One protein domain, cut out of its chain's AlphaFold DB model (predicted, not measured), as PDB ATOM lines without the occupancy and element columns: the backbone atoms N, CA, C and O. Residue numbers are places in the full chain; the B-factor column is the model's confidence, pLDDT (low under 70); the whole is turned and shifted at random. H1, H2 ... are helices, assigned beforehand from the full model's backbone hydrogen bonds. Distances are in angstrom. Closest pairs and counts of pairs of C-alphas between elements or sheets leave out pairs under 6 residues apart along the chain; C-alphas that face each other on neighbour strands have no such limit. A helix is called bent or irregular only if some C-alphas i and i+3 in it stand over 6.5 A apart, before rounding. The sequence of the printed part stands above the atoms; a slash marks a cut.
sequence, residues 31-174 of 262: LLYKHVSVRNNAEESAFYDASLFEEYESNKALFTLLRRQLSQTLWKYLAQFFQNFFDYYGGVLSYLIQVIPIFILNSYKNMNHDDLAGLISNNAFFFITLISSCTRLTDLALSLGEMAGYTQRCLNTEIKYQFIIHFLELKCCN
ATOM      1  N   LEU A  31     146.617 104.463  96.066       84.94
ATOM      2  CA  LEU A  31     147.289 103.641  97.056       84.94
ATOM      3  C   LEU A  31     147.599 102.236  96.518       84.94
ATOM      4  O   LEU A  31     148.748 101.821  96.569       84.94
ATOM      5  N   LEU A  32     146.619 101.535  95.931       85.12
ATOM      6  CA  LEU A  32     146.832 100.181  95.402       85.12
ATOM      7  C   LEU A  32     147.893 100.176  94.295       85.12
ATOM      8  O   LEU A  32     148.806  99.358  94.310       85.12
ATOM      9  N   TYR A  33     147.809 101.131  93.367       87.06
ATOM     10  CA  TYR A  33     148.812 101.267  92.315       87.06
ATOM     11  C   TYR A  33     150.200 101.590  92.886       87.06
ATOM     12  O   TYR A  33     151.194 101.030  92.428       87.06
ATOM     13  N   LYS A  34     150.277 102.453  93.909       88.19
ATOM     14  CA  LYS A  34     151.540 102.763  94.586       88.19
ATOM     15  C   LYS A  34     152.129 101.524  95.265       88.19
ATOM     16  O   LYS A  34     153.311 101.276  95.069       88.19
ATOM     17  N   HIS A  35     151.329 100.715  95.961       88.56
ATOM     18  CA  HIS A  35     151.800  99.456  96.552       88.56
ATOM     19  C   HIS A  35     152.296  98.465  95.497       88.56
ATOM     20  O   HIS A  35     153.371  97.902  95.663       88.56
ATOM     21  N   VAL A  36     151.570  98.290  94.386       88.06
ATOM     22  CA  VAL A  36     152.025  97.424  93.281       88.06
ATOM     23  C   VAL A  36     153.325  97.951  92.671       88.06
ATOM     24  O   VAL A  36     154.209  97.167  92.348       88.06
ATOM     25  N   SER A  37     153.481  99.270  92.540       88.12
ATOM     26  CA  SER A  37     154.721  99.872  92.045       88.12
ATOM     27  C   SER A  37     155.902  99.659  92.993       88.12
ATOM     28  O   SER A  37     156.989  99.377  92.504       88.12
ATOM     29  N   VAL A  38     155.699  99.806  94.306       89.94
ATOM     30  CA  VAL A  38     156.730  99.529  95.324       89.94
ATOM     31  C   VAL A  38     157.111  98.049  95.269       89.94
ATOM     32  O   VAL A  38     158.285  97.721  95.183       89.94
ATOM     33  N   ARG A  39     156.115  97.156  95.195       87.12
ATOM     34  CA  ARG A  39     156.327  95.707  95.070       87.12
ATOM     35  C   ARG A  39     157.143  95.343  93.827       87.12
ATOM     36  O   ARG A  39     158.101  94.590  93.924       87.12
ATOM     37  N   ASN A  40     156.776  95.881  92.665       87.25
ATOM     38  CA  ASN A  40     157.437  95.545  91.400       87.25
ATOM     39  C   ASN A  40     158.863  96.109  91.300       87.25
ATOM     40  O   ASN A  40     159.678  95.541  90.581       87.25
ATOM     41  N   ASN A  41     159.157  97.206  92.002       89.19
ATOM     42  CA  ASN A  41     160.453  97.887  91.966       89.19
ATOM     43  C   ASN A  41     161.201  97.777  93.310       89.19
ATOM     44  O   ASN A  41     162.024  98.636  93.630       89.19
ATOM     45  N   ALA A  42     160.906  96.754  94.118       89.69
ATOM     46  CA  ALA A  42     161.475  96.600  95.457       89.69
ATOM     47  C   ALA A  42     163.002  96.423  95.422       89.69
ATOM     48  O   ALA A  42     163.711  97.011  96.234       89.69
ATOM     49  N   GLU A  43     163.513  95.676  94.440       89.88
ATOM     50  CA  GLU A  43     164.952  95.452  94.253       89.88
ATOM     51  C   GLU A  43     165.690  96.752  93.909       89.88
ATOM     52  O   GLU A  43     166.684  97.095  94.547       89.88
ATOM     53  N   GLU A  44     165.168  97.519  92.946       90.69
ATOM     54  CA  GLU A  44     165.732  98.822  92.582       90.69
ATOM     55  C   GLU A  44     165.722  99.772  93.789       90.69
ATOM     56  O   GLU A  44     166.713 100.445  94.066       90.69
ATOM     57  N   SER A  45     164.626  99.793  94.548       90.12
ATOM     58  CA  SER A  45     164.486 100.644  95.732       90.12
ATOM     59  C   SER A  45     165.439 100.246  96.858       90.12
ATOM     60  O   SER A  45     166.006 101.130  97.498       90.12
ATOM     61  N   ALA A  46     165.673  98.947  97.065       92.69
ATOM     62  CA  ALA A  46     166.669  98.449  98.009       92.69
ATOM     63  C   ALA A  46     168.097  98.807  97.569       92.69
ATOM     64  O   ALA A  46     168.905  99.232  98.392       92.69
ATOM     65  N   PHE A  47     168.398  98.712  96.270       96.00
ATOM     66  CA  PHE A  47     169.710  99.070  95.726       96.00
ATOM     67  C   PHE A  47     170.037 100.560  95.901       96.00
ATOM     68  O   PHE A  47     171.187 100.921  96.152       96.00
ATOM     69  N   TYR A  48     169.031 101.432  95.783       94.31
ATOM     70  CA  TYR A  48     169.184 102.879  95.969       94.31
ATOM     71  C   TYR A  48     168.942 103.367  97.408       94.31
ATOM     72  O   TYR A  48     168.968 104.579  97.621       94.31
ATOM     73  N   ASP A  49     168.685 102.471  98.369       94.38
ATOM     74  CA  ASP A  49     168.253 102.804  99.737       94.38
ATOM     75  C   ASP A  49     167.115 103.851  99.763       94.38
ATOM     76  O   ASP A  49     167.113 104.846 100.489       94.38
ATOM     77  N   ALA A  50     166.122 103.652  98.893       93.50
ATOM     78  CA  ALA A  50     165.028 104.595  98.663       93.50
ATOM     79  C   ALA A  50     163.861 104.445  99.663       93.50
ATOM     80  O   ALA A  50     162.786 105.005  99.440       93.50
ATOM     81  N   SER A  51     164.060 103.719 100.767       91.31
ATOM     82  CA  SER A  51     163.018 103.348 101.737       91.31
ATOM     83  C   SER A  51     162.235 104.558 102.271       91.31
ATOM     84  O   SER A  51     161.010 104.614 102.158       91.31
ATOM     85  N   LEU A  52     162.943 105.586 102.750       94.00
ATOM     86  CA  LEU A  52     162.349 106.821 103.282       94.00
ATOM     87  C   LEU A  52     161.555 107.600 102.220       94.00
ATOM     88  O   LEU A  52     160.522 108.208 102.511       94.00
ATOM     89  N   PHE A  53     162.027 107.585 100.971       92.88
ATOM     90  CA  PHE A  53     161.345 108.250  99.861       92.88
ATOM     91  C   PHE A  53     160.043 107.527  99.497       92.88
ATOM     92  O   PHE A  53     159.004 108.166  99.296       92.88
ATOM     93  N   GLU A  54     160.080 106.196  99.425       92.62
ATOM     94  CA  GLU A  54     158.892 105.398  99.140       92.62
ATOM     95  C   GLU A  54     157.851 105.490 100.253       92.62
ATOM     96  O   GLU A  54     156.657 105.588  99.948       92.62
ATOM     97  N   GLU A  55     158.287 105.531 101.514       93.19
ATOM     98  CA  GLU A  55     157.424 105.749 102.673       93.19
ATOM     99  C   GLU A  55     156.724 107.111 102.588       93.19
ATOM    100  O   GLU A  55     155.496 107.189 102.674       93.19
ATOM    101  N   TYR A  56     157.477 108.187 102.337       93.81
ATOM    102  CA  TYR A  56     156.921 109.534 102.210       93.81
ATOM    103  C   TYR A  56     155.864 109.632 101.096       93.81
ATOM    104  O   TYR A  56     154.763 110.151 101.317       93.81
ATOM    105  N   GLU A  57     156.148 109.101  99.901       89.12
ATOM    106  CA  GLU A  57     155.185 109.121  98.793       89.12
ATOM    107  C   GLU A  57     153.965 108.219  99.055       89.12
ATOM    108  O   GLU A  57     152.844 108.562  98.663       89.12
ATOM    109  N   SER A  58     154.143 107.101  99.762       90.69
ATOM    110  CA  SER A  58     153.035 106.227 100.168       90.69
ATOM    111  C   SER A  58     152.135 106.906 101.203       90.69
ATOM    112  O   SER A  58     150.913 106.933 101.031       90.69
ATOM    113  N   ASN A  59     152.718 107.565 102.207       94.56
ATOM    114  CA  ASN A  59     151.992 108.357 103.202       94.56
ATOM    115  C   ASN A  59     151.206 109.496 102.551       94.56
ATOM    116  O   ASN A  59     150.036 109.720 102.860       94.56
ATOM    117  N   LYS A  60     151.794 110.193 101.578       89.69
ATOM    118  CA  LYS A  60     151.105 111.242 100.818       89.69
ATOM    119  C   LYS A  60     149.880 110.710 100.065       89.69
ATOM    120  O   LYS A  60     148.817 111.347 100.085       89.69
ATOM    121  N   ALA A  61     149.997 109.549  99.418       87.50
ATOM    122  CA  ALA A  61     148.871 108.893  98.756       87.50
ATOM    123  C   ALA A  61     147.785 108.464  99.762       87.50
ATOM    124  O   ALA A  61     146.598 108.707  99.519       87.50
ATOM    125  N   LEU A  62     148.193 107.911 100.908       91.75
ATOM    126  CA  LEU A  62     147.317 107.508 102.009       91.75
ATOM    127  C   LEU A  62     146.541 108.700 102.581       91.75
ATOM    128  O   LEU A  62     145.315 108.669 102.615       91.75
ATOM    129  N   PHE A  63     147.213 109.786 102.968       91.81
ATOM    130  CA  PHE A  63     146.551 110.975 103.516       91.81
ATOM    131  C   PHE A  63     145.580 111.609 102.520       91.81
ATOM    132  O   PHE A  63     144.522 112.105 102.909       91.81
ATOM    133  N   THR A  64     145.903 111.566 101.226       86.81
ATOM    134  CA  THR A  64     144.985 112.022 100.176       86.81
ATOM    135  C   THR A  64     143.714 111.170 100.140       86.81
ATOM    136  O   THR A  64     142.617 111.718 100.008       86.81
ATOM    137  N   LEU A  65     143.839 109.847 100.283       88.31
ATOM    138  CA  LEU A  65     142.705 108.926 100.361       88.31
ATOM    139  C   LEU A  65     141.896 109.151 101.640       88.31
ATOM    140  O   LEU A  65     140.683 109.341 101.556       88.31
ATOM    141  N   LEU A  66     142.557 109.217 102.796       91.81
ATOM    142  CA  LEU A  66     141.912 109.406 104.096       91.81
ATOM    143  C   LEU A  66     141.106 110.701 104.149       91.81
ATOM    144  O   LEU A  66     139.965 110.685 104.595       91.81
ATOM    145  N   ARG A  67     141.635 111.814 103.628       90.31
ATOM    146  CA  ARG A  67     140.888 113.085 103.566       90.31
ATOM    147  C   ARG A  67     139.612 112.970 102.731       90.31
ATOM    148  O   ARG A  67     138.584 113.533 103.098       90.31
ATOM    149  N   ARG A  68     139.668 112.244 101.611       86.06
ATOM    150  CA  ARG A  68     138.502 112.026 100.740       86.06
ATOM    151  C   ARG A  68     137.481 111.103 101.395       86.06
ATOM    152  O   ARG A  68     136.297 111.426 101.390       86.06
ATOM    153  N   GLN A  69     137.940 110.003 101.988       89.75
ATOM    154  CA  GLN A  69     137.084 109.059 102.696       89.75
ATOM    155  C   GLN A  69     136.418 109.717 103.904       89.75
ATOM    156  O   GLN A  69     135.214 109.589 104.074       89.75
ATOM    157  N   LEU A  70     137.166 110.499 104.681       93.25
ATOM    158  CA  LEU A  70     136.640 111.237 105.825       93.25
ATOM    159  C   LEU A  70     135.573 112.252 105.403       93.25
ATOM    160  O   LEU A  70     134.506 112.285 106.004       93.25
ATOM    161  N   SER A  71     135.814 113.023 104.339       89.25
ATOM    162  CA  SER A  71     134.801 113.938 103.797       89.25
ATOM    163  C   SER A  71     133.523 113.192 103.392       89.25
ATOM    164  O   SER A  71     132.427 113.579 103.790       89.25
ATOM    165  N   GLN A  72     133.649 112.070 102.674       87.44
ATOM    166  CA  GLN A  72     132.500 111.253 102.277       87.44
ATOM    167  C   GLN A  72     131.750 110.674 103.487       87.44
ATOM    168  O   GLN A  72     130.521 110.697 103.513       87.44
ATOM    169  N   THR A  73     132.470 110.182 104.494       88.81
ATOM    170  CA  THR A  73     131.876 109.645 105.723       88.81
ATOM    171  C   THR A  73     131.151 110.729 106.518       88.81
ATOM    172  O   THR A  73     130.047 110.477 106.987       88.81
ATOM    173  N   LEU A  74     131.707 111.941 106.621       92.38
ATOM    174  CA  LEU A  74     131.044 113.066 107.294       92.38
ATOM    175  C   LEU A  74     129.717 113.440 106.619       92.38
ATOM    176  O   LEU A  74     128.725 113.674 107.306       92.38
ATOM    177  N   TRP A  75     129.668 113.433 105.284       85.50
ATOM    178  CA  TRP A  75     128.428 113.691 104.545       85.50
ATOM    179  C   TRP A  75     127.379 112.591 104.732       85.50
ATOM    180  O   TRP A  75     126.209 112.899 104.957       85.50
ATOM    181  N   LYS A  76     127.781 111.315 104.691       88.31
ATOM    182  CA  LYS A  76     126.868 110.188 104.956       88.31
ATOM    183  C   LYS A  76     126.337 110.208 106.387       88.31
ATOM    184  O   LYS A  76     125.156 109.961 106.606       88.31
ATOM    185  N   TYR A  77     127.197 110.541 107.347       91.12
ATOM    186  CA  TYR A  77     126.827 110.634 108.754       91.12
ATOM    187  C   TYR A  77     125.717 111.664 108.988       91.12
ATOM    188  O   TYR A  77     124.777 111.384 109.723       91.12
ATOM    189  N   LEU A  78     125.782 112.824 108.324       88.44
ATOM    190  CA  LEU A  78     124.736 113.840 108.432       88.44
ATOM    191  C   LEU A  78     123.379 113.329 107.923       88.44
ATOM    192  O   LEU A  78     122.361 113.544 108.575       88.44
ATOM    193  N   ALA A  79     123.361 112.635 106.782       86.94
ATOM    194  CA  ALA A  79     122.133 112.046 106.249       86.94
ATOM    195  C   ALA A  79     121.552 110.994 107.212       86.94
ATOM    196  O   ALA A  79     120.368 111.053 107.540       86.94
ATOM    197  N   GLN A  80     122.405 110.114 107.749       88.44
ATOM    198  CA  GLN A  80     122.004 109.105 108.733       88.44
ATOM    199  C   GLN A  80     121.475 109.730 110.030       88.44
ATOM    200  O   GLN A  80     120.526 109.229 110.630       88.44
ATOM    201  N   PHE A  81     122.081 110.831 110.477       91.00
ATOM    202  CA  PHE A  81     121.620 111.568 111.648       91.00
ATOM    203  C   PHE A  81     120.186 112.072 111.456       91.00
ATOM    204  O   PHE A  81     119.343 111.843 112.323       91.00
ATOM    205  N   PHE A  82     119.891 112.715 110.321       87.56
ATOM    206  CA  PHE A  82     118.542 113.210 110.039       87.56
ATOM    207  C   PHE A  82     117.530 112.083 109.899       87.56
ATOM    208  O   PHE A  82     116.412 112.210 110.389       87.56
ATOM    209  N   GLN A  83     117.922 110.973 109.285       89.56
ATOM    210  CA  GLN A  83     117.065 109.804 109.180       89.56
ATOM    211  C   GLN A  83     116.667 109.270 110.557       89.56
ATOM    212  O   GLN A  83     115.481 109.200 110.865       89.56
ATOM    213  N   ASN A  84     117.648 109.028 111.432       90.12
ATOM    214  CA  ASN A  84     117.381 108.596 112.802       90.12
ATOM    215  C   ASN A  84     116.521 109.630 113.554       90.12
ATOM    216  O   ASN A  84     115.607 109.265 114.287       90.12
ATOM    217  N   PHE A  85     116.779 110.929 113.365       90.69
ATOM    218  CA  PHE A  85     115.975 111.990 113.969       90.69
ATOM    219  C   PHE A  85     114.502 111.914 113.539       90.69
ATOM    220  O   PHE A  85     113.620 111.965 114.394       90.69
ATOM    221  N   PHE A  86     114.220 111.758 112.245       88.88
ATOM    222  CA  PHE A  86     112.848 111.657 111.745       88.88
ATOM    223  C   PHE A  86     112.177 110.327 112.094       88.88
ATOM    224  O   PHE A  86     110.976 110.324 112.348       88.88
ATOM    225  N   ASP A  87     112.922 109.228 112.187       87.19
ATOM    226  CA  ASP A  87     112.361 107.936 112.587       87.19
ATOM    227  C   ASP A  87     111.932 107.933 114.068       87.19
ATOM    228  O   ASP A  87     110.871 107.406 114.399       87.19
ATOM    229  N   TYR A  88     112.694 108.582 114.963       89.31
ATOM    230  CA  TYR A  88     112.336 108.684 116.388       89.31
ATOM    231  C   TYR A  88     111.348 109.819 116.698       89.31
ATOM    232  O   TYR A  88     110.419 109.630 117.483       89.31
ATOM    233  N   TYR A  89     111.529 111.004 116.104       91.50
ATOM    234  CA  TYR A  89     110.734 112.198 116.430       91.50
ATOM    235  C   TYR A  89     109.635 112.517 115.411       91.50
ATOM    236  O   TYR A  89     108.821 113.406 115.661       91.50
ATOM    237  N   GLY A  90     109.549 111.800 114.287       88.81
ATOM    238  CA  GLY A  90     108.580 112.070 113.219       88.81
ATOM    239  C   GLY A  90     107.122 111.995 113.673       88.81
ATOM    240  O   GLY A  90     106.299 112.797 113.232       88.81
ATOM    241  N   GLY A  91     106.812 111.098 114.615       87.38
ATOM    242  CA  GLY A  91     105.487 111.008 115.231       87.38
ATOM    243  C   GLY A  91     105.121 112.234 116.073       87.38
ATOM    244  O   GLY A  91     103.993 112.699 116.017       87.38
ATOM    245  N   VAL A  92     106.070 112.811 116.815       90.81
ATOM    246  CA  VAL A  92     105.835 114.053 117.580       90.81
ATOM    247  C   VAL A  92     105.755 115.256 116.635       90.81
ATOM    248  O   VAL A  92     104.908 116.135 116.798       90.81
ATOM    249  N   LEU A  93     106.606 115.276 115.606       89.06
ATOM    250  CA  LEU A  93     106.643 116.331 114.598       89.06
ATOM    251  C   LEU A  93     105.322 116.436 113.816       89.06
ATOM    252  O   LEU A  93     104.878 117.545 113.524       89.06
ATOM    253  N   SER A  94     104.664 115.309 113.523       90.69
ATOM    254  CA  SER A  94     103.388 115.293 112.793       90.69
ATOM    255  C   SER A  94     102.255 115.991 113.552       90.69
ATOM    256  O   SER A  94     101.428 116.663 112.932       90.69
ATOM    257  N   TYR A  95     102.227 115.899 114.884       89.62
ATOM    258  CA  TYR A  95     101.274 116.638 115.717       89.62
ATOM    259  C   TYR A  95     101.679 118.105 115.894       89.62
ATOM    260  O   TYR A  95     100.812 118.977 115.852       89.62
ATOM    261  N   LEU A  96     102.979 118.408 116.009       90.38
ATOM    262  CA  LEU A  96     103.470 119.792 116.086       90.38
ATOM    263  C   LEU A  96     103.108 120.615 114.844       90.38
ATOM    264  O   LEU A  96     102.715 121.773 114.971       90.38
ATOM    265  N   ILE A  97     103.173 120.024 113.648       88.81
ATOM    266  CA  ILE A  97     102.779 120.696 112.397       88.81
ATOM    267  C   ILE A  97     101.293 121.095 112.424       88.81
ATOM    268  O   ILE A  97     100.920 122.156 111.922       88.81
ATOM    269  N   GLN A  98     100.442 120.284 113.055       88.75
ATOM    270  CA  GLN A  98      98.997 120.519 113.129       88.75
ATOM    271  C   GLN A  98      98.603 121.611 114.134       88.75
ATOM    272  O   GLN A  98      97.506 122.161 114.040       88.75
ATOM    273  N   VAL A  99      99.501 122.009 115.038       89.50
ATOM    274  CA  VAL A  99      99.278 123.142 115.955       89.50
ATOM    275  C   VAL A  99      99.059 124.447 115.178       89.50
ATOM    276  O   VAL A  99      98.237 125.270 115.581       89.50
ATOM    277  N   ILE A 100      99.731 124.625 114.035       88.00
ATOM    278  CA  ILE A 100      99.650 125.838 113.208       88.00
ATOM    279  C   ILE A 100      98.216 126.093 112.696       88.00
ATOM    280  O   ILE A 100      97.659 127.154 112.998       88.00
ATOM    281  N   PRO A 101      97.564 125.173 111.958       86.12
ATOM    282  CA  PRO A 101      96.212 125.416 111.460       86.12
ATOM    283  C   PRO A 101      95.147 125.485 112.568       86.12
ATOM    284  O   PRO A 101      94.151 126.193 112.401       86.12
ATOM    285  N   ILE A 102      95.360 124.798 113.698       85.50
ATOM    286  CA  ILE A 102      94.421 124.777 114.829       85.50
ATOM    287  C   ILE A 102      94.466 126.098 115.606       85.50
ATOM    288  O   ILE A 102      93.433 126.743 115.769       85.50
ATOM    289  N   PHE A 103      95.649 126.523 116.058       84.62
ATOM    290  CA  PHE A 103      95.784 127.658 116.977       84.62
ATOM    291  C   PHE A 103      96.084 128.988 116.282       84.62
ATOM    292  O   PHE A 103      95.609 130.031 116.728       84.62
ATOM    293  N   ILE A 104      96.864 128.974 115.195       84.81
ATOM    294  CA  ILE A 104      97.307 130.209 114.530       84.81
ATOM    295  C   ILE A 104      96.280 130.641 113.482       84.81
ATOM    296  O   ILE A 104      95.792 131.769 113.527       84.81
ATOM    297  N   LEU A 105      95.903 129.743 112.565       83.56
ATOM    298  CA  LEU A 105      94.946 130.072 111.497       83.56
ATOM    299  C   LEU A 105      93.481 130.009 111.941       83.56
ATOM    300  O   LEU A 105      92.631 130.569 111.254       83.56
ATOM    301  N   ASN A 106      93.171 129.363 113.073       81.75
ATOM    302  CA  ASN A 106      91.808 129.230 113.604       81.75
ATOM    303  C   ASN A 106      90.779 128.693 112.580       81.75
ATOM    304  O   ASN A 106      89.584 128.968 112.693       81.75
ATOM    305  N   SER A 107      91.231 127.912 111.593       76.50
ATOM    306  CA  SER A 107      90.415 127.468 110.448       76.50
ATOM    307  C   SER A 107      89.262 126.538 110.860       76.50
ATOM    308  O   SER A 107      88.255 126.423 110.167       76.50
ATOM    309  N   TYR A 108      89.385 125.901 112.027       78.50
ATOM    310  CA  TYR A 108      88.465 124.877 112.523       78.50
ATOM    311  C   TYR A 108      87.504 125.360 113.621       78.50
ATOM    312  O   TYR A 108      86.845 124.542 114.255       78.50
ATOM    313  N   LYS A 109      87.381 126.680 113.847       73.62
ATOM    314  CA  LYS A 109      86.518 127.249 114.907       73.62
ATOM    315  C   LYS A 109      85.035 126.870 114.812       73.62
ATOM    316  O   LYS A 109      84.345 126.921 115.821       73.62
ATOM    317  N   ASN A 110      84.554 126.514 113.620       81.00
ATOM    318  CA  ASN A 110      83.133 126.269 113.354       81.00
ATOM    319  C   ASN A 110      82.752 124.776 113.369       81.00
ATOM    320  O   ASN A 110      81.598 124.454 113.103       81.00
ATOM    321  N   MET A 111      83.706 123.867 113.605       77.81
ATOM    322  CA  MET A 111      83.467 122.419 113.568       77.81
ATOM    323  C   MET A 111      83.235 121.849 114.968       77.81
ATOM    324  O   MET A 111      83.756 122.363 115.958       77.81
ATOM    325  N   ASN A 112      82.455 120.769 115.034       86.62
ATOM    326  CA  ASN A 112      82.160 120.069 116.278       86.62
ATOM    327  C   ASN A 112      83.436 119.416 116.843       86.62
ATOM    328  O   ASN A 112      84.305 118.977 116.084       86.62
ATOM    329  N   HIS A 113      83.568 119.348 118.171       82.06
ATOM    330  CA  HIS A 113      84.805 118.875 118.810       82.06
ATOM    331  C   HIS A 113      85.150 117.413 118.468       82.06
ATOM    332  O   HIS A 113      86.330 117.088 118.322       82.06
ATOM    333  N   ASP A 114      84.137 116.567 118.263       82.50
ATOM    334  CA  ASP A 114      84.314 115.154 117.909       82.50
ATOM    335  C   ASP A 114      84.860 114.979 116.479       82.50
ATOM    336  O   ASP A 114      85.788 114.199 116.246       82.50
ATOM    337  N   ASP A 115      84.364 115.775 115.526       85.25
ATOM    338  CA  ASP A 115      84.812 115.741 114.127       85.25
ATOM    339  C   ASP A 115      86.250 116.267 113.976       85.25
ATOM    340  O   ASP A 115      87.032 115.769 113.159       85.25
ATOM    341  N   LEU A 116      86.633 117.248 114.804       85.50
ATOM    342  CA  LEU A 116      87.989 117.795 114.842       85.50
ATOM    343  C   LEU A 116      89.012 116.746 115.305       85.50
ATOM    344  O   LEU A 116      90.083 116.632 114.706       85.50
ATOM    345  N   ALA A 117      88.687 115.958 116.333       85.75
ATOM    346  CA  ALA A 117      89.565 114.895 116.824       85.75
ATOM    347  C   ALA A 117      89.797 113.807 115.759       85.75
ATOM    348  O   ALA A 117      90.938 113.383 115.540       85.75
ATOM    349  N   GLY A 118      88.738 113.413 115.041       89.06
ATOM    350  CA  GLY A 118      88.836 112.484 113.912       89.06
ATOM    351  C   GLY A 118      89.714 113.020 112.776       89.06
ATOM    352  O   GLY A 118      90.576 112.304 112.261       89.06
ATOM    353  N   LEU A 119      89.565 114.303 112.428       87.44
ATOM    354  CA  LEU A 119      90.365 114.952 111.386       87.44
ATOM    355  C   LEU A 119      91.856 115.042 111.756       87.44
ATOM    356  O   LEU A 119      92.709 114.775 110.910       87.44
ATOM    357  N   ILE A 120      92.176 115.373 113.012       88.19
ATOM    358  CA  ILE A 120      93.558 115.428 113.521       88.19
ATOM    359  C   ILE A 120      94.217 114.051 113.426       88.19
ATOM    360  O   ILE A 120      95.346 113.927 112.951       88.19
ATOM    361  N   SER A 121      93.506 112.999 113.835       90.69
ATOM    362  CA  SER A 121      94.017 111.629 113.757       90.69
ATOM    363  C   SER A 121      94.273 111.196 112.308       90.69
ATOM    364  O   SER A 121      95.341 110.662 111.999       90.69
ATOM    365  N   ASN A 122      93.338 111.485 111.398       91.00
ATOM    366  CA  ASN A 122      93.487 111.162 109.976       91.00
ATOM    367  C   ASN A 122      94.664 111.918 109.341       91.00
ATOM    368  O   ASN A 122      95.481 111.319 108.641       91.00
ATOM    369  N   ASN A 123      94.806 113.213 109.628       89.19
ATOM    370  CA  ASN A 123      95.915 114.020 109.120       89.19
ATOM    371  C   ASN A 123      97.267 113.576 109.698       89.19
ATOM    372  O   ASN A 123      98.253 113.500 108.963       89.19
ATOM    373  N   ALA A 124      97.324 113.221 110.986       90.50
ATOM    374  CA  ALA A 124      98.529 112.679 111.613       90.50
ATOM    375  C   ALA A 124      99.001 111.391 110.920       90.50
ATOM    376  O   ALA A 124     100.194 111.246 110.640       90.50
ATOM    377  N   PHE A 125      98.072 110.492 110.581       90.75
ATOM    378  CA  PHE A 125      98.381 109.256 109.862       90.75
ATOM    379  C   PHE A 125      99.011 109.520 108.484       90.75
ATOM    380  O   PHE A 125     100.020 108.897 108.132       90.75
ATOM    381  N   PHE A 126      98.483 110.489 107.728       91.62
ATOM    382  CA  PHE A 126      99.076 110.904 106.452       91.62
ATOM    383  C   PHE A 126     100.498 111.456 106.622       91.62
ATOM    384  O   PHE A 126     101.401 111.047 105.891       91.62
ATOM    385  N   PHE A 127     100.730 112.334 107.603       90.94
ATOM    386  CA  PHE A 127     102.056 112.914 107.841       90.94
ATOM    387  C   PHE A 127     103.098 111.872 108.266       90.94
ATOM    388  O   PHE A 127     104.216 111.891 107.755       90.94
ATOM    389  N   ILE A 128     102.743 110.934 109.148       90.62
ATOM    390  CA  ILE A 128     103.654 109.859 109.579       90.62
ATOM    391  C   ILE A 128     104.036 108.967 108.391       90.62
ATOM    392  O   ILE A 128     105.210 108.640 108.204       90.62
ATOM    393  N   THR A 129     103.064 108.624 107.543       90.81
ATOM    394  CA  THR A 129     103.298 107.807 106.342       90.81
ATOM    395  C   THR A 129     104.209 108.526 105.338       90.81
ATOM    396  O   THR A 129     105.098 107.907 104.746       90.81
ATOM    397  N   LEU A 130     104.042 109.844 105.175       90.56
ATOM    398  CA  LEU A 130     104.902 110.673 104.326       90.56
ATOM    399  C   LEU A 130     106.348 110.712 104.843       90.56
ATOM    400  O   LEU A 130     107.281 110.520 104.063       90.56
ATOM    401  N   ILE A 131     106.532 110.914 106.152       90.25
ATOM    402  CA  ILE A 131     107.854 110.924 106.794       90.25
ATOM    403  C   ILE A 131     108.548 109.576 106.578       90.25
ATOM    404  O   ILE A 131     109.677 109.555 106.096       90.25
ATOM    405  N   SER A 132     107.850 108.460 106.820       88.88
ATOM    406  CA  SER A 132     108.407 107.116 106.611       88.88
ATOM    407  C   SER A 132     108.770 106.836 105.146       88.88
ATOM    408  O   SER A 132     109.740 106.135 104.859       88.88
ATOM    409  N   SER A 133     108.015 107.385 104.195       92.25
ATOM    410  CA  SER A 133     108.315 107.228 102.768       92.25
ATOM    411  C   SER A 133     109.533 108.063 102.359       92.25
ATOM    412  O   SER A 133     110.350 107.615 101.557       92.25
ATOM    413  N   CYS A 134     109.680 109.255 102.944       88.94
ATOM    414  CA  CYS A 134     110.822 110.139 102.728       88.94
ATOM    415  C   CYS A 134     112.124 109.534 103.277       88.94
ATOM    416  O   CYS A 134     113.121 109.513 102.555       88.94
ATOM    417  N   THR A 135     112.110 108.966 104.491       90.44
ATOM    418  CA  THR A 135     113.300 108.323 105.080       90.44
ATOM    419  C   THR A 135     113.753 107.102 104.273       90.44
ATOM    420  O   THR A 135     114.938 106.962 103.962       90.44
ATOM    421  N   ARG A 136     112.809 106.284 103.792       89.75
ATOM    422  CA  ARG A 136     113.105 105.176 102.863       89.75
ATOM    423  C   ARG A 136     113.655 105.644 101.513       89.75
ATOM    424  O   ARG A 136     114.503 104.979 100.922       89.75
ATOM    425  N   LEU A 137     113.175 106.775 100.997       90.62
ATOM    426  CA  LEU A 137     113.672 107.339  99.743       90.62
ATOM    427  C   LEU A 137     115.116 107.831  99.895       90.62
ATOM    428  O   LEU A 137     115.922 107.633  98.986       90.62
ATOM    429  N   THR A 138     115.461 108.423 101.042       88.50
ATOM    430  CA  THR A 138     116.839 108.841 101.326       88.50
ATOM    431  C   THR A 138     117.814 107.666 101.407       88.50
ATOM    432  O   THR A 138     118.903 107.774 100.841       88.50
ATOM    433  N   ASP A 139     117.419 106.526 101.983       88.38
ATOM    434  CA  ASP A 139     118.232 105.296 101.963       88.38
ATOM    435  C   ASP A 139     118.543 104.844 100.537       88.38
ATOM    436  O   ASP A 139     119.693 104.589 100.164       88.38
ATOM    437  N   LEU A 140     117.498 104.781  99.711       91.56
ATOM    438  CA  LEU A 140     117.625 104.353  98.328       91.56
ATOM    439  C   LEU A 140     118.496 105.328  97.526       91.56
ATOM    440  O   LEU A 140     119.317 104.894  96.718       91.56
ATOM    441  N   ALA A 141     118.373 106.632  97.779       89.50
ATOM    442  CA  ALA A 141     119.187 107.656  97.135       89.50
ATOM    443  C   ALA A 141     120.682 107.524  97.479       89.50
ATOM    444  O   ALA A 141     121.524 107.683  96.592       89.50
ATOM    445  N   LEU A 142     121.028 107.191  98.729       87.81
ATOM    446  CA  LEU A 142     122.416 106.949  99.136       87.81
ATOM    447  C   LEU A 142     123.004 105.718  98.431       87.81
ATOM    448  O   LEU A 142     124.090 105.810  97.852       87.81
ATOM    449  N   SER A 143     122.266 104.602  98.402       88.38
ATOM    450  CA  SER A 143     122.675 103.385  97.681       88.38
ATOM    451  C   SER A 143     122.819 103.635  96.175       88.38
ATOM    452  O   SER A 143     123.784 103.192  95.547       88.38
ATOM    453  N   LEU A 144     121.883 104.376  95.576       91.44
ATOM    454  CA  LEU A 144     121.941 104.757  94.166       91.44
ATOM    455  C   LEU A 144     123.151 105.654  93.875       91.44
ATOM    456  O   LEU A 144     123.791 105.494  92.840       91.44
ATOM    457  N   GLY A 145     123.498 106.561  94.792       87.31
ATOM    458  CA  GLY A 145     124.680 107.414  94.682       87.31
ATOM    459  C   GLY A 145     125.991 106.623  94.668       87.31
ATOM    460  O   GLY A 145     126.894 106.937  93.889       87.31
ATOM    461  N   GLU A 146     126.098 105.563  95.473       86.44
ATOM    462  CA  GLU A 146     127.256 104.660  95.443       86.44
ATOM    463  C   GLU A 146     127.342 103.890  94.126       86.44
ATOM    464  O   GLU A 146     128.400 103.871  93.490       86.44
ATOM    465  N   MET A 147     126.217 103.329  93.669       87.25
ATOM    466  CA  MET A 147     126.155 102.644  92.381       87.25
ATOM    467  C   MET A 147     126.507 103.577  91.223       87.25
ATOM    468  O   MET A 147     127.335 103.213  90.391       87.25
ATOM    469  N   ALA A 148     125.968 104.797  91.204       84.88
ATOM    470  CA  ALA A 148     126.303 105.815  90.211       84.88
ATOM    471  C   ALA A 148     127.802 106.166  90.221       84.88
ATOM    472  O   ALA A 148     128.414 106.384  89.175       84.88
ATOM    473  N   GLY A 149     128.431 106.176  91.402       82.38
ATOM    474  CA  GLY A 149     129.875 106.353  91.535       82.38
ATOM    475  C   GLY A 149     130.682 105.220  90.893       82.38
ATOM    476  O   GLY A 149     131.696 105.481  90.236       82.38
ATOM    477  N   TYR A 150     130.243 103.968  91.049       82.12
ATOM    478  CA  TYR A 150     130.884 102.812  90.415       82.12
ATOM    479  C   TYR A 150     130.649 102.774  88.906       82.12
ATOM    480  O   TYR A 150     131.610 102.609  88.153       82.12
ATOM    481  N   THR A 151     129.415 102.997  88.450       83.06
ATOM    482  CA  THR A 151     129.095 103.008  87.017       83.06
ATOM    483  C   THR A 151     129.874 104.091  86.283       83.06
ATOM    484  O   THR A 151     130.445 103.812  85.231       83.06
ATOM    485  N   GLN A 152     130.026 105.280  86.874       82.94
ATOM    486  CA  GLN A 152     130.839 106.350  86.296       82.94
ATOM    487  C   GLN A 152     132.307 105.938  86.104       82.94
ATOM    488  O   GLN A 152     132.943 106.327  85.121       82.94
ATOM    489  N   ARG A 153     132.873 105.151  87.029       79.25
ATOM    490  CA  ARG A 153     134.254 104.654  86.914       79.25
ATOM    491  C   ARG A 153     134.384 103.594  85.821       79.25
ATOM    492  O   ARG A 153     135.320 103.687  85.028       79.25
ATOM    493  N   CYS A 154     133.450 102.646  85.752       78.69
ATOM    494  CA  CYS A 154     133.439 101.595  84.731       78.69
ATOM    495  C   CYS A 154     133.257 102.177  83.325       78.69
ATOM    496  O   CYS A 154     134.069 101.930  82.434       78.69
ATOM    497  N   LEU A 155     132.267 103.049  83.145       76.31
ATOM    498  CA  LEU A 155     131.976 103.680  81.860       76.31
ATOM    499  C   LEU A 155     133.163 104.504  81.348       76.31
ATOM    500  O   LEU A 155     133.506 104.460  80.169       76.31
ATOM    501  N   ASN A 156     133.871 105.202  82.237       72.38
ATOM    502  CA  ASN A 156     135.072 105.936  81.847       72.38
ATOM    503  C   ASN A 156     136.201 105.004  81.363       72.38
ATOM    504  O   ASN A 156     136.975 105.379  80.481       72.38
ATOM    505  N   THR A 157     136.315 103.786  81.907       70.31
ATOM    506  CA  THR A 157     137.263 102.799  81.369       70.31
ATOM    507  C   THR A 157     136.842 102.305  79.990       70.31
ATOM    508  O   THR A 157     137.665 102.334  79.079       70.31
ATOM    509  N   GLU A 158     135.570 101.960  79.791       71.00
ATOM    510  CA  GLU A 158     135.053 101.489  78.499       71.00
ATOM    511  C   GLU A 158     135.213 102.539  77.395       71.00
ATOM    512  O   GLU A 158     135.756 102.240  76.331       71.00
ATOM    513  N   ILE A 159     134.862 103.799  77.675       70.75
ATOM    514  CA  ILE A 159     135.047 104.908  76.728       70.75
ATOM    515  C   ILE A 159     136.524 105.077  76.362       70.75
ATOM    516  O   ILE A 159     136.846 105.293  75.192       70.75
ATOM    517  N   LYS A 160     137.448 104.955  77.326       69.12
ATOM    518  CA  LYS A 160     138.891 105.007  77.033       69.12
ATOM    519  C   LYS A 160     139.323 103.872  76.113       69.12
ATOM    520  O   LYS A 160     140.078 104.134  75.181       69.12
ATOM    521  N   TYR A 161     138.861 102.644  76.343       67.06
ATOM    522  CA  TYR A 161     139.181 101.515  75.468       67.06
ATOM    523  C   TYR A 161     138.627 101.723  74.060       67.06
ATOM    524  O   TYR A 161     139.366 101.561  73.092       67.06
ATOM    525  N   GLN A 162     137.379 102.172  73.938       69.69
ATOM    526  CA  GLN A 162     136.760 102.425  72.640       69.69
ATOM    527  C   GLN A 162     137.453 103.564  71.879       69.69
ATOM    528  O   GLN A 162     137.703 103.447  70.680       69.69
ATOM    529  N   PHE A 163     137.865 104.624  72.581       66.50
ATOM    530  CA  PHE A 163     138.663 105.699  71.994       66.50
ATOM    531  C   PHE A 163     140.057 105.221  71.562       66.50
ATOM    532  O   PHE A 163     140.519 105.592  70.486       66.50
ATOM    533  N   ILE A 164     140.733 104.384  72.361       64.88
ATOM    534  CA  ILE A 164     142.040 103.809  72.007       64.88
ATOM    535  C   ILE A 164     141.925 102.895  70.786       64.88
ATOM    536  O   ILE A 164     142.776 102.988  69.909       64.88
ATOM    537  N   ILE A 165     140.887 102.058  70.694       63.44
ATOM    538  CA  ILE A 165     140.643 101.188  69.532       63.44
ATOM    539  C   ILE A 165     140.431 102.040  68.276       63.44
ATOM    540  O   ILE A 165     141.155 101.868  67.300       63.44
ATOM    541  N   HIS A 166     139.547 103.039  68.333       62.69
ATOM    542  CA  HIS A 166     139.292 103.939  67.205       62.69
ATOM    543  C   HIS A 166     140.535 104.764  66.815       62.69
ATOM    544  O   HIS A 166     140.809 105.011  65.641       62.69
ATOM    545  N   PHE A 167     141.338 105.197  67.792       59.28
ATOM    546  CA  PHE A 167     142.590 105.912  67.536       59.28
ATOM    547  C   PHE A 167     143.687 104.998  66.971       59.28
ATOM    548  O   PHE A 167     144.467 105.439  66.125       59.28
ATOM    549  N   LEU A 168     143.760 103.737  67.410       58.31
ATOM    550  CA  LEU A 168     144.667 102.731  66.859       58.31
ATOM    551  C   LEU A 168     144.274 102.358  65.430       58.31
ATOM    552  O   LEU A 168     145.165 102.290  64.592       58.31
ATOM    553  N   GLU A 169     142.989 102.212  65.109       56.12
ATOM    554  CA  GLU A 169     142.536 102.000  63.726       56.12
ATOM    555  C   GLU A 169     142.939 103.171  62.814       56.12
ATOM    556  O   GLU A 169     143.507 102.959  61.741       56.12
ATOM    557  N   LEU A 170     142.784 104.415  63.281       50.09
ATOM    558  CA  LEU A 170     143.193 105.604  62.524       50.09
ATOM    559  C   LEU A 170     144.718 105.757  62.383       50.09
ATOM    560  O   LEU A 170     145.200 106.190  61.334       50.09
ATOM    561  N   LYS A 171     145.505 105.414  63.413       47.16
ATOM    562  CA  LYS A 171     146.978 105.473  63.347       47.16
ATOM    563  C   LYS A 171     147.599 104.296  62.606       47.16
ATOM    564  O   LYS A 171     148.634 104.496  61.982       47.16
ATOM    565  N   CYS A 172     147.008 103.104  62.645       42.47
ATOM    566  CA  CYS A 172     147.485 101.947  61.885       42.47
ATOM    567  C   CYS A 172     147.352 102.175  60.374       42.47
ATOM    568  O   CYS A 172     148.252 101.788  59.633       42.47
ATOM    569  N   CYS A 173     146.320 102.902  59.927       41.38
ATOM    570  CA  CYS A 173     146.207 103.357  58.536       41.38
ATOM    571  C   CYS A 173     147.219 104.457  58.154       41.38
ATOM    572  O   CYS A 173     147.458 104.675  56.972       41.38
ATOM    573  N   ASN A 174     147.848 105.125  59.128       41.03
ATOM    574  CA  ASN A 174     148.829 106.198  58.920       41.03
ATOM    575  C   ASN A 174     150.157 105.932  59.647       41.03
ATOM    576  O   ASN A 174     150.836 106.866  60.089       41.03
TER     577      ASN A 174
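What this domain is: This is residues 31 to 174 of the 262 residues of the protein "ABC transmembrane type-1 domain-containing protein" of Heterorhabditis bacteriophora (UniProt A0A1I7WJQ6). Two long helices make a narrow, open V: H3a and H4 run opposite ways, meet at the end of H3a and spread from there, with residues 143 to 174, of which 143 to 172 belong to H4, sticking out as a free arm. At the V's point H3b turns off and crosses the earlier part of H4; at the open end short H1 folds back along the start of H3a, with little H2 at the turn. The printed part has 144 residues, with four named helices, H1 to H4, and no named strand: all helix. It is extended, with a radius of gyration of the C-alphas of 29.1 A, and flat, spanning 91 by 47 by 20 A.

How they stand to each other: Start at H1, residues 31 to 40, and H2, residues 42 to 47, close but not clearly touching. H3, residues 51 to 104, was assigned as one helix by its hydrogen bonds but is bent: C-alphas 88 and 91 are 7.3 A apart, and its arms H3a, 51 to 88, and H3b, 91 to 104, stand at a steep tilt of 54 degrees. H1 touches H3a at residues 54 to 65 alone, opposite ways at a shallow tilt of 26 degrees; the closest C-alphas, Leu 31 and Ala 61, are 5.7 A apart. H4, residues 113 to 172, touches H3a with 131 to 138 alone, opposite ways at a shallow tilt of 27 degrees; the closest C-alphas, Gln 83 and Thr 135, are 5.8 A apart. With 120 to 128 alone it touches H3b at a steep tilt of 60 degrees; the closest C-alphas, Ser 94 and Ala 124, are 5.6 A apart. H1 and H4 are apart. In H1, H2, H3a and H4 every O i to N i+4 pair is within hydrogen-bond range; in H3b 6 of 10 are.

Where its parts are: Find C-alpha 31 at (147.289, 103.641, 97.056), where H1 begins its 14.2 A; H2 spans 8.6 A. From C-alpha 51 at (163.018, 103.348, 101.737) H3a runs 53.0 A, and H3b 20.9 A. H4 runs 86.3 A to C-alpha 172 at (147.485, 101.947, 61.885).

The domain as a whole: The C-alphas farthest apart, Phe 47 and Asn 110, are 92.4 A apart. The printed part has no cut, and no link is long. Look for pLDDT under 70 at residues 160 to 174.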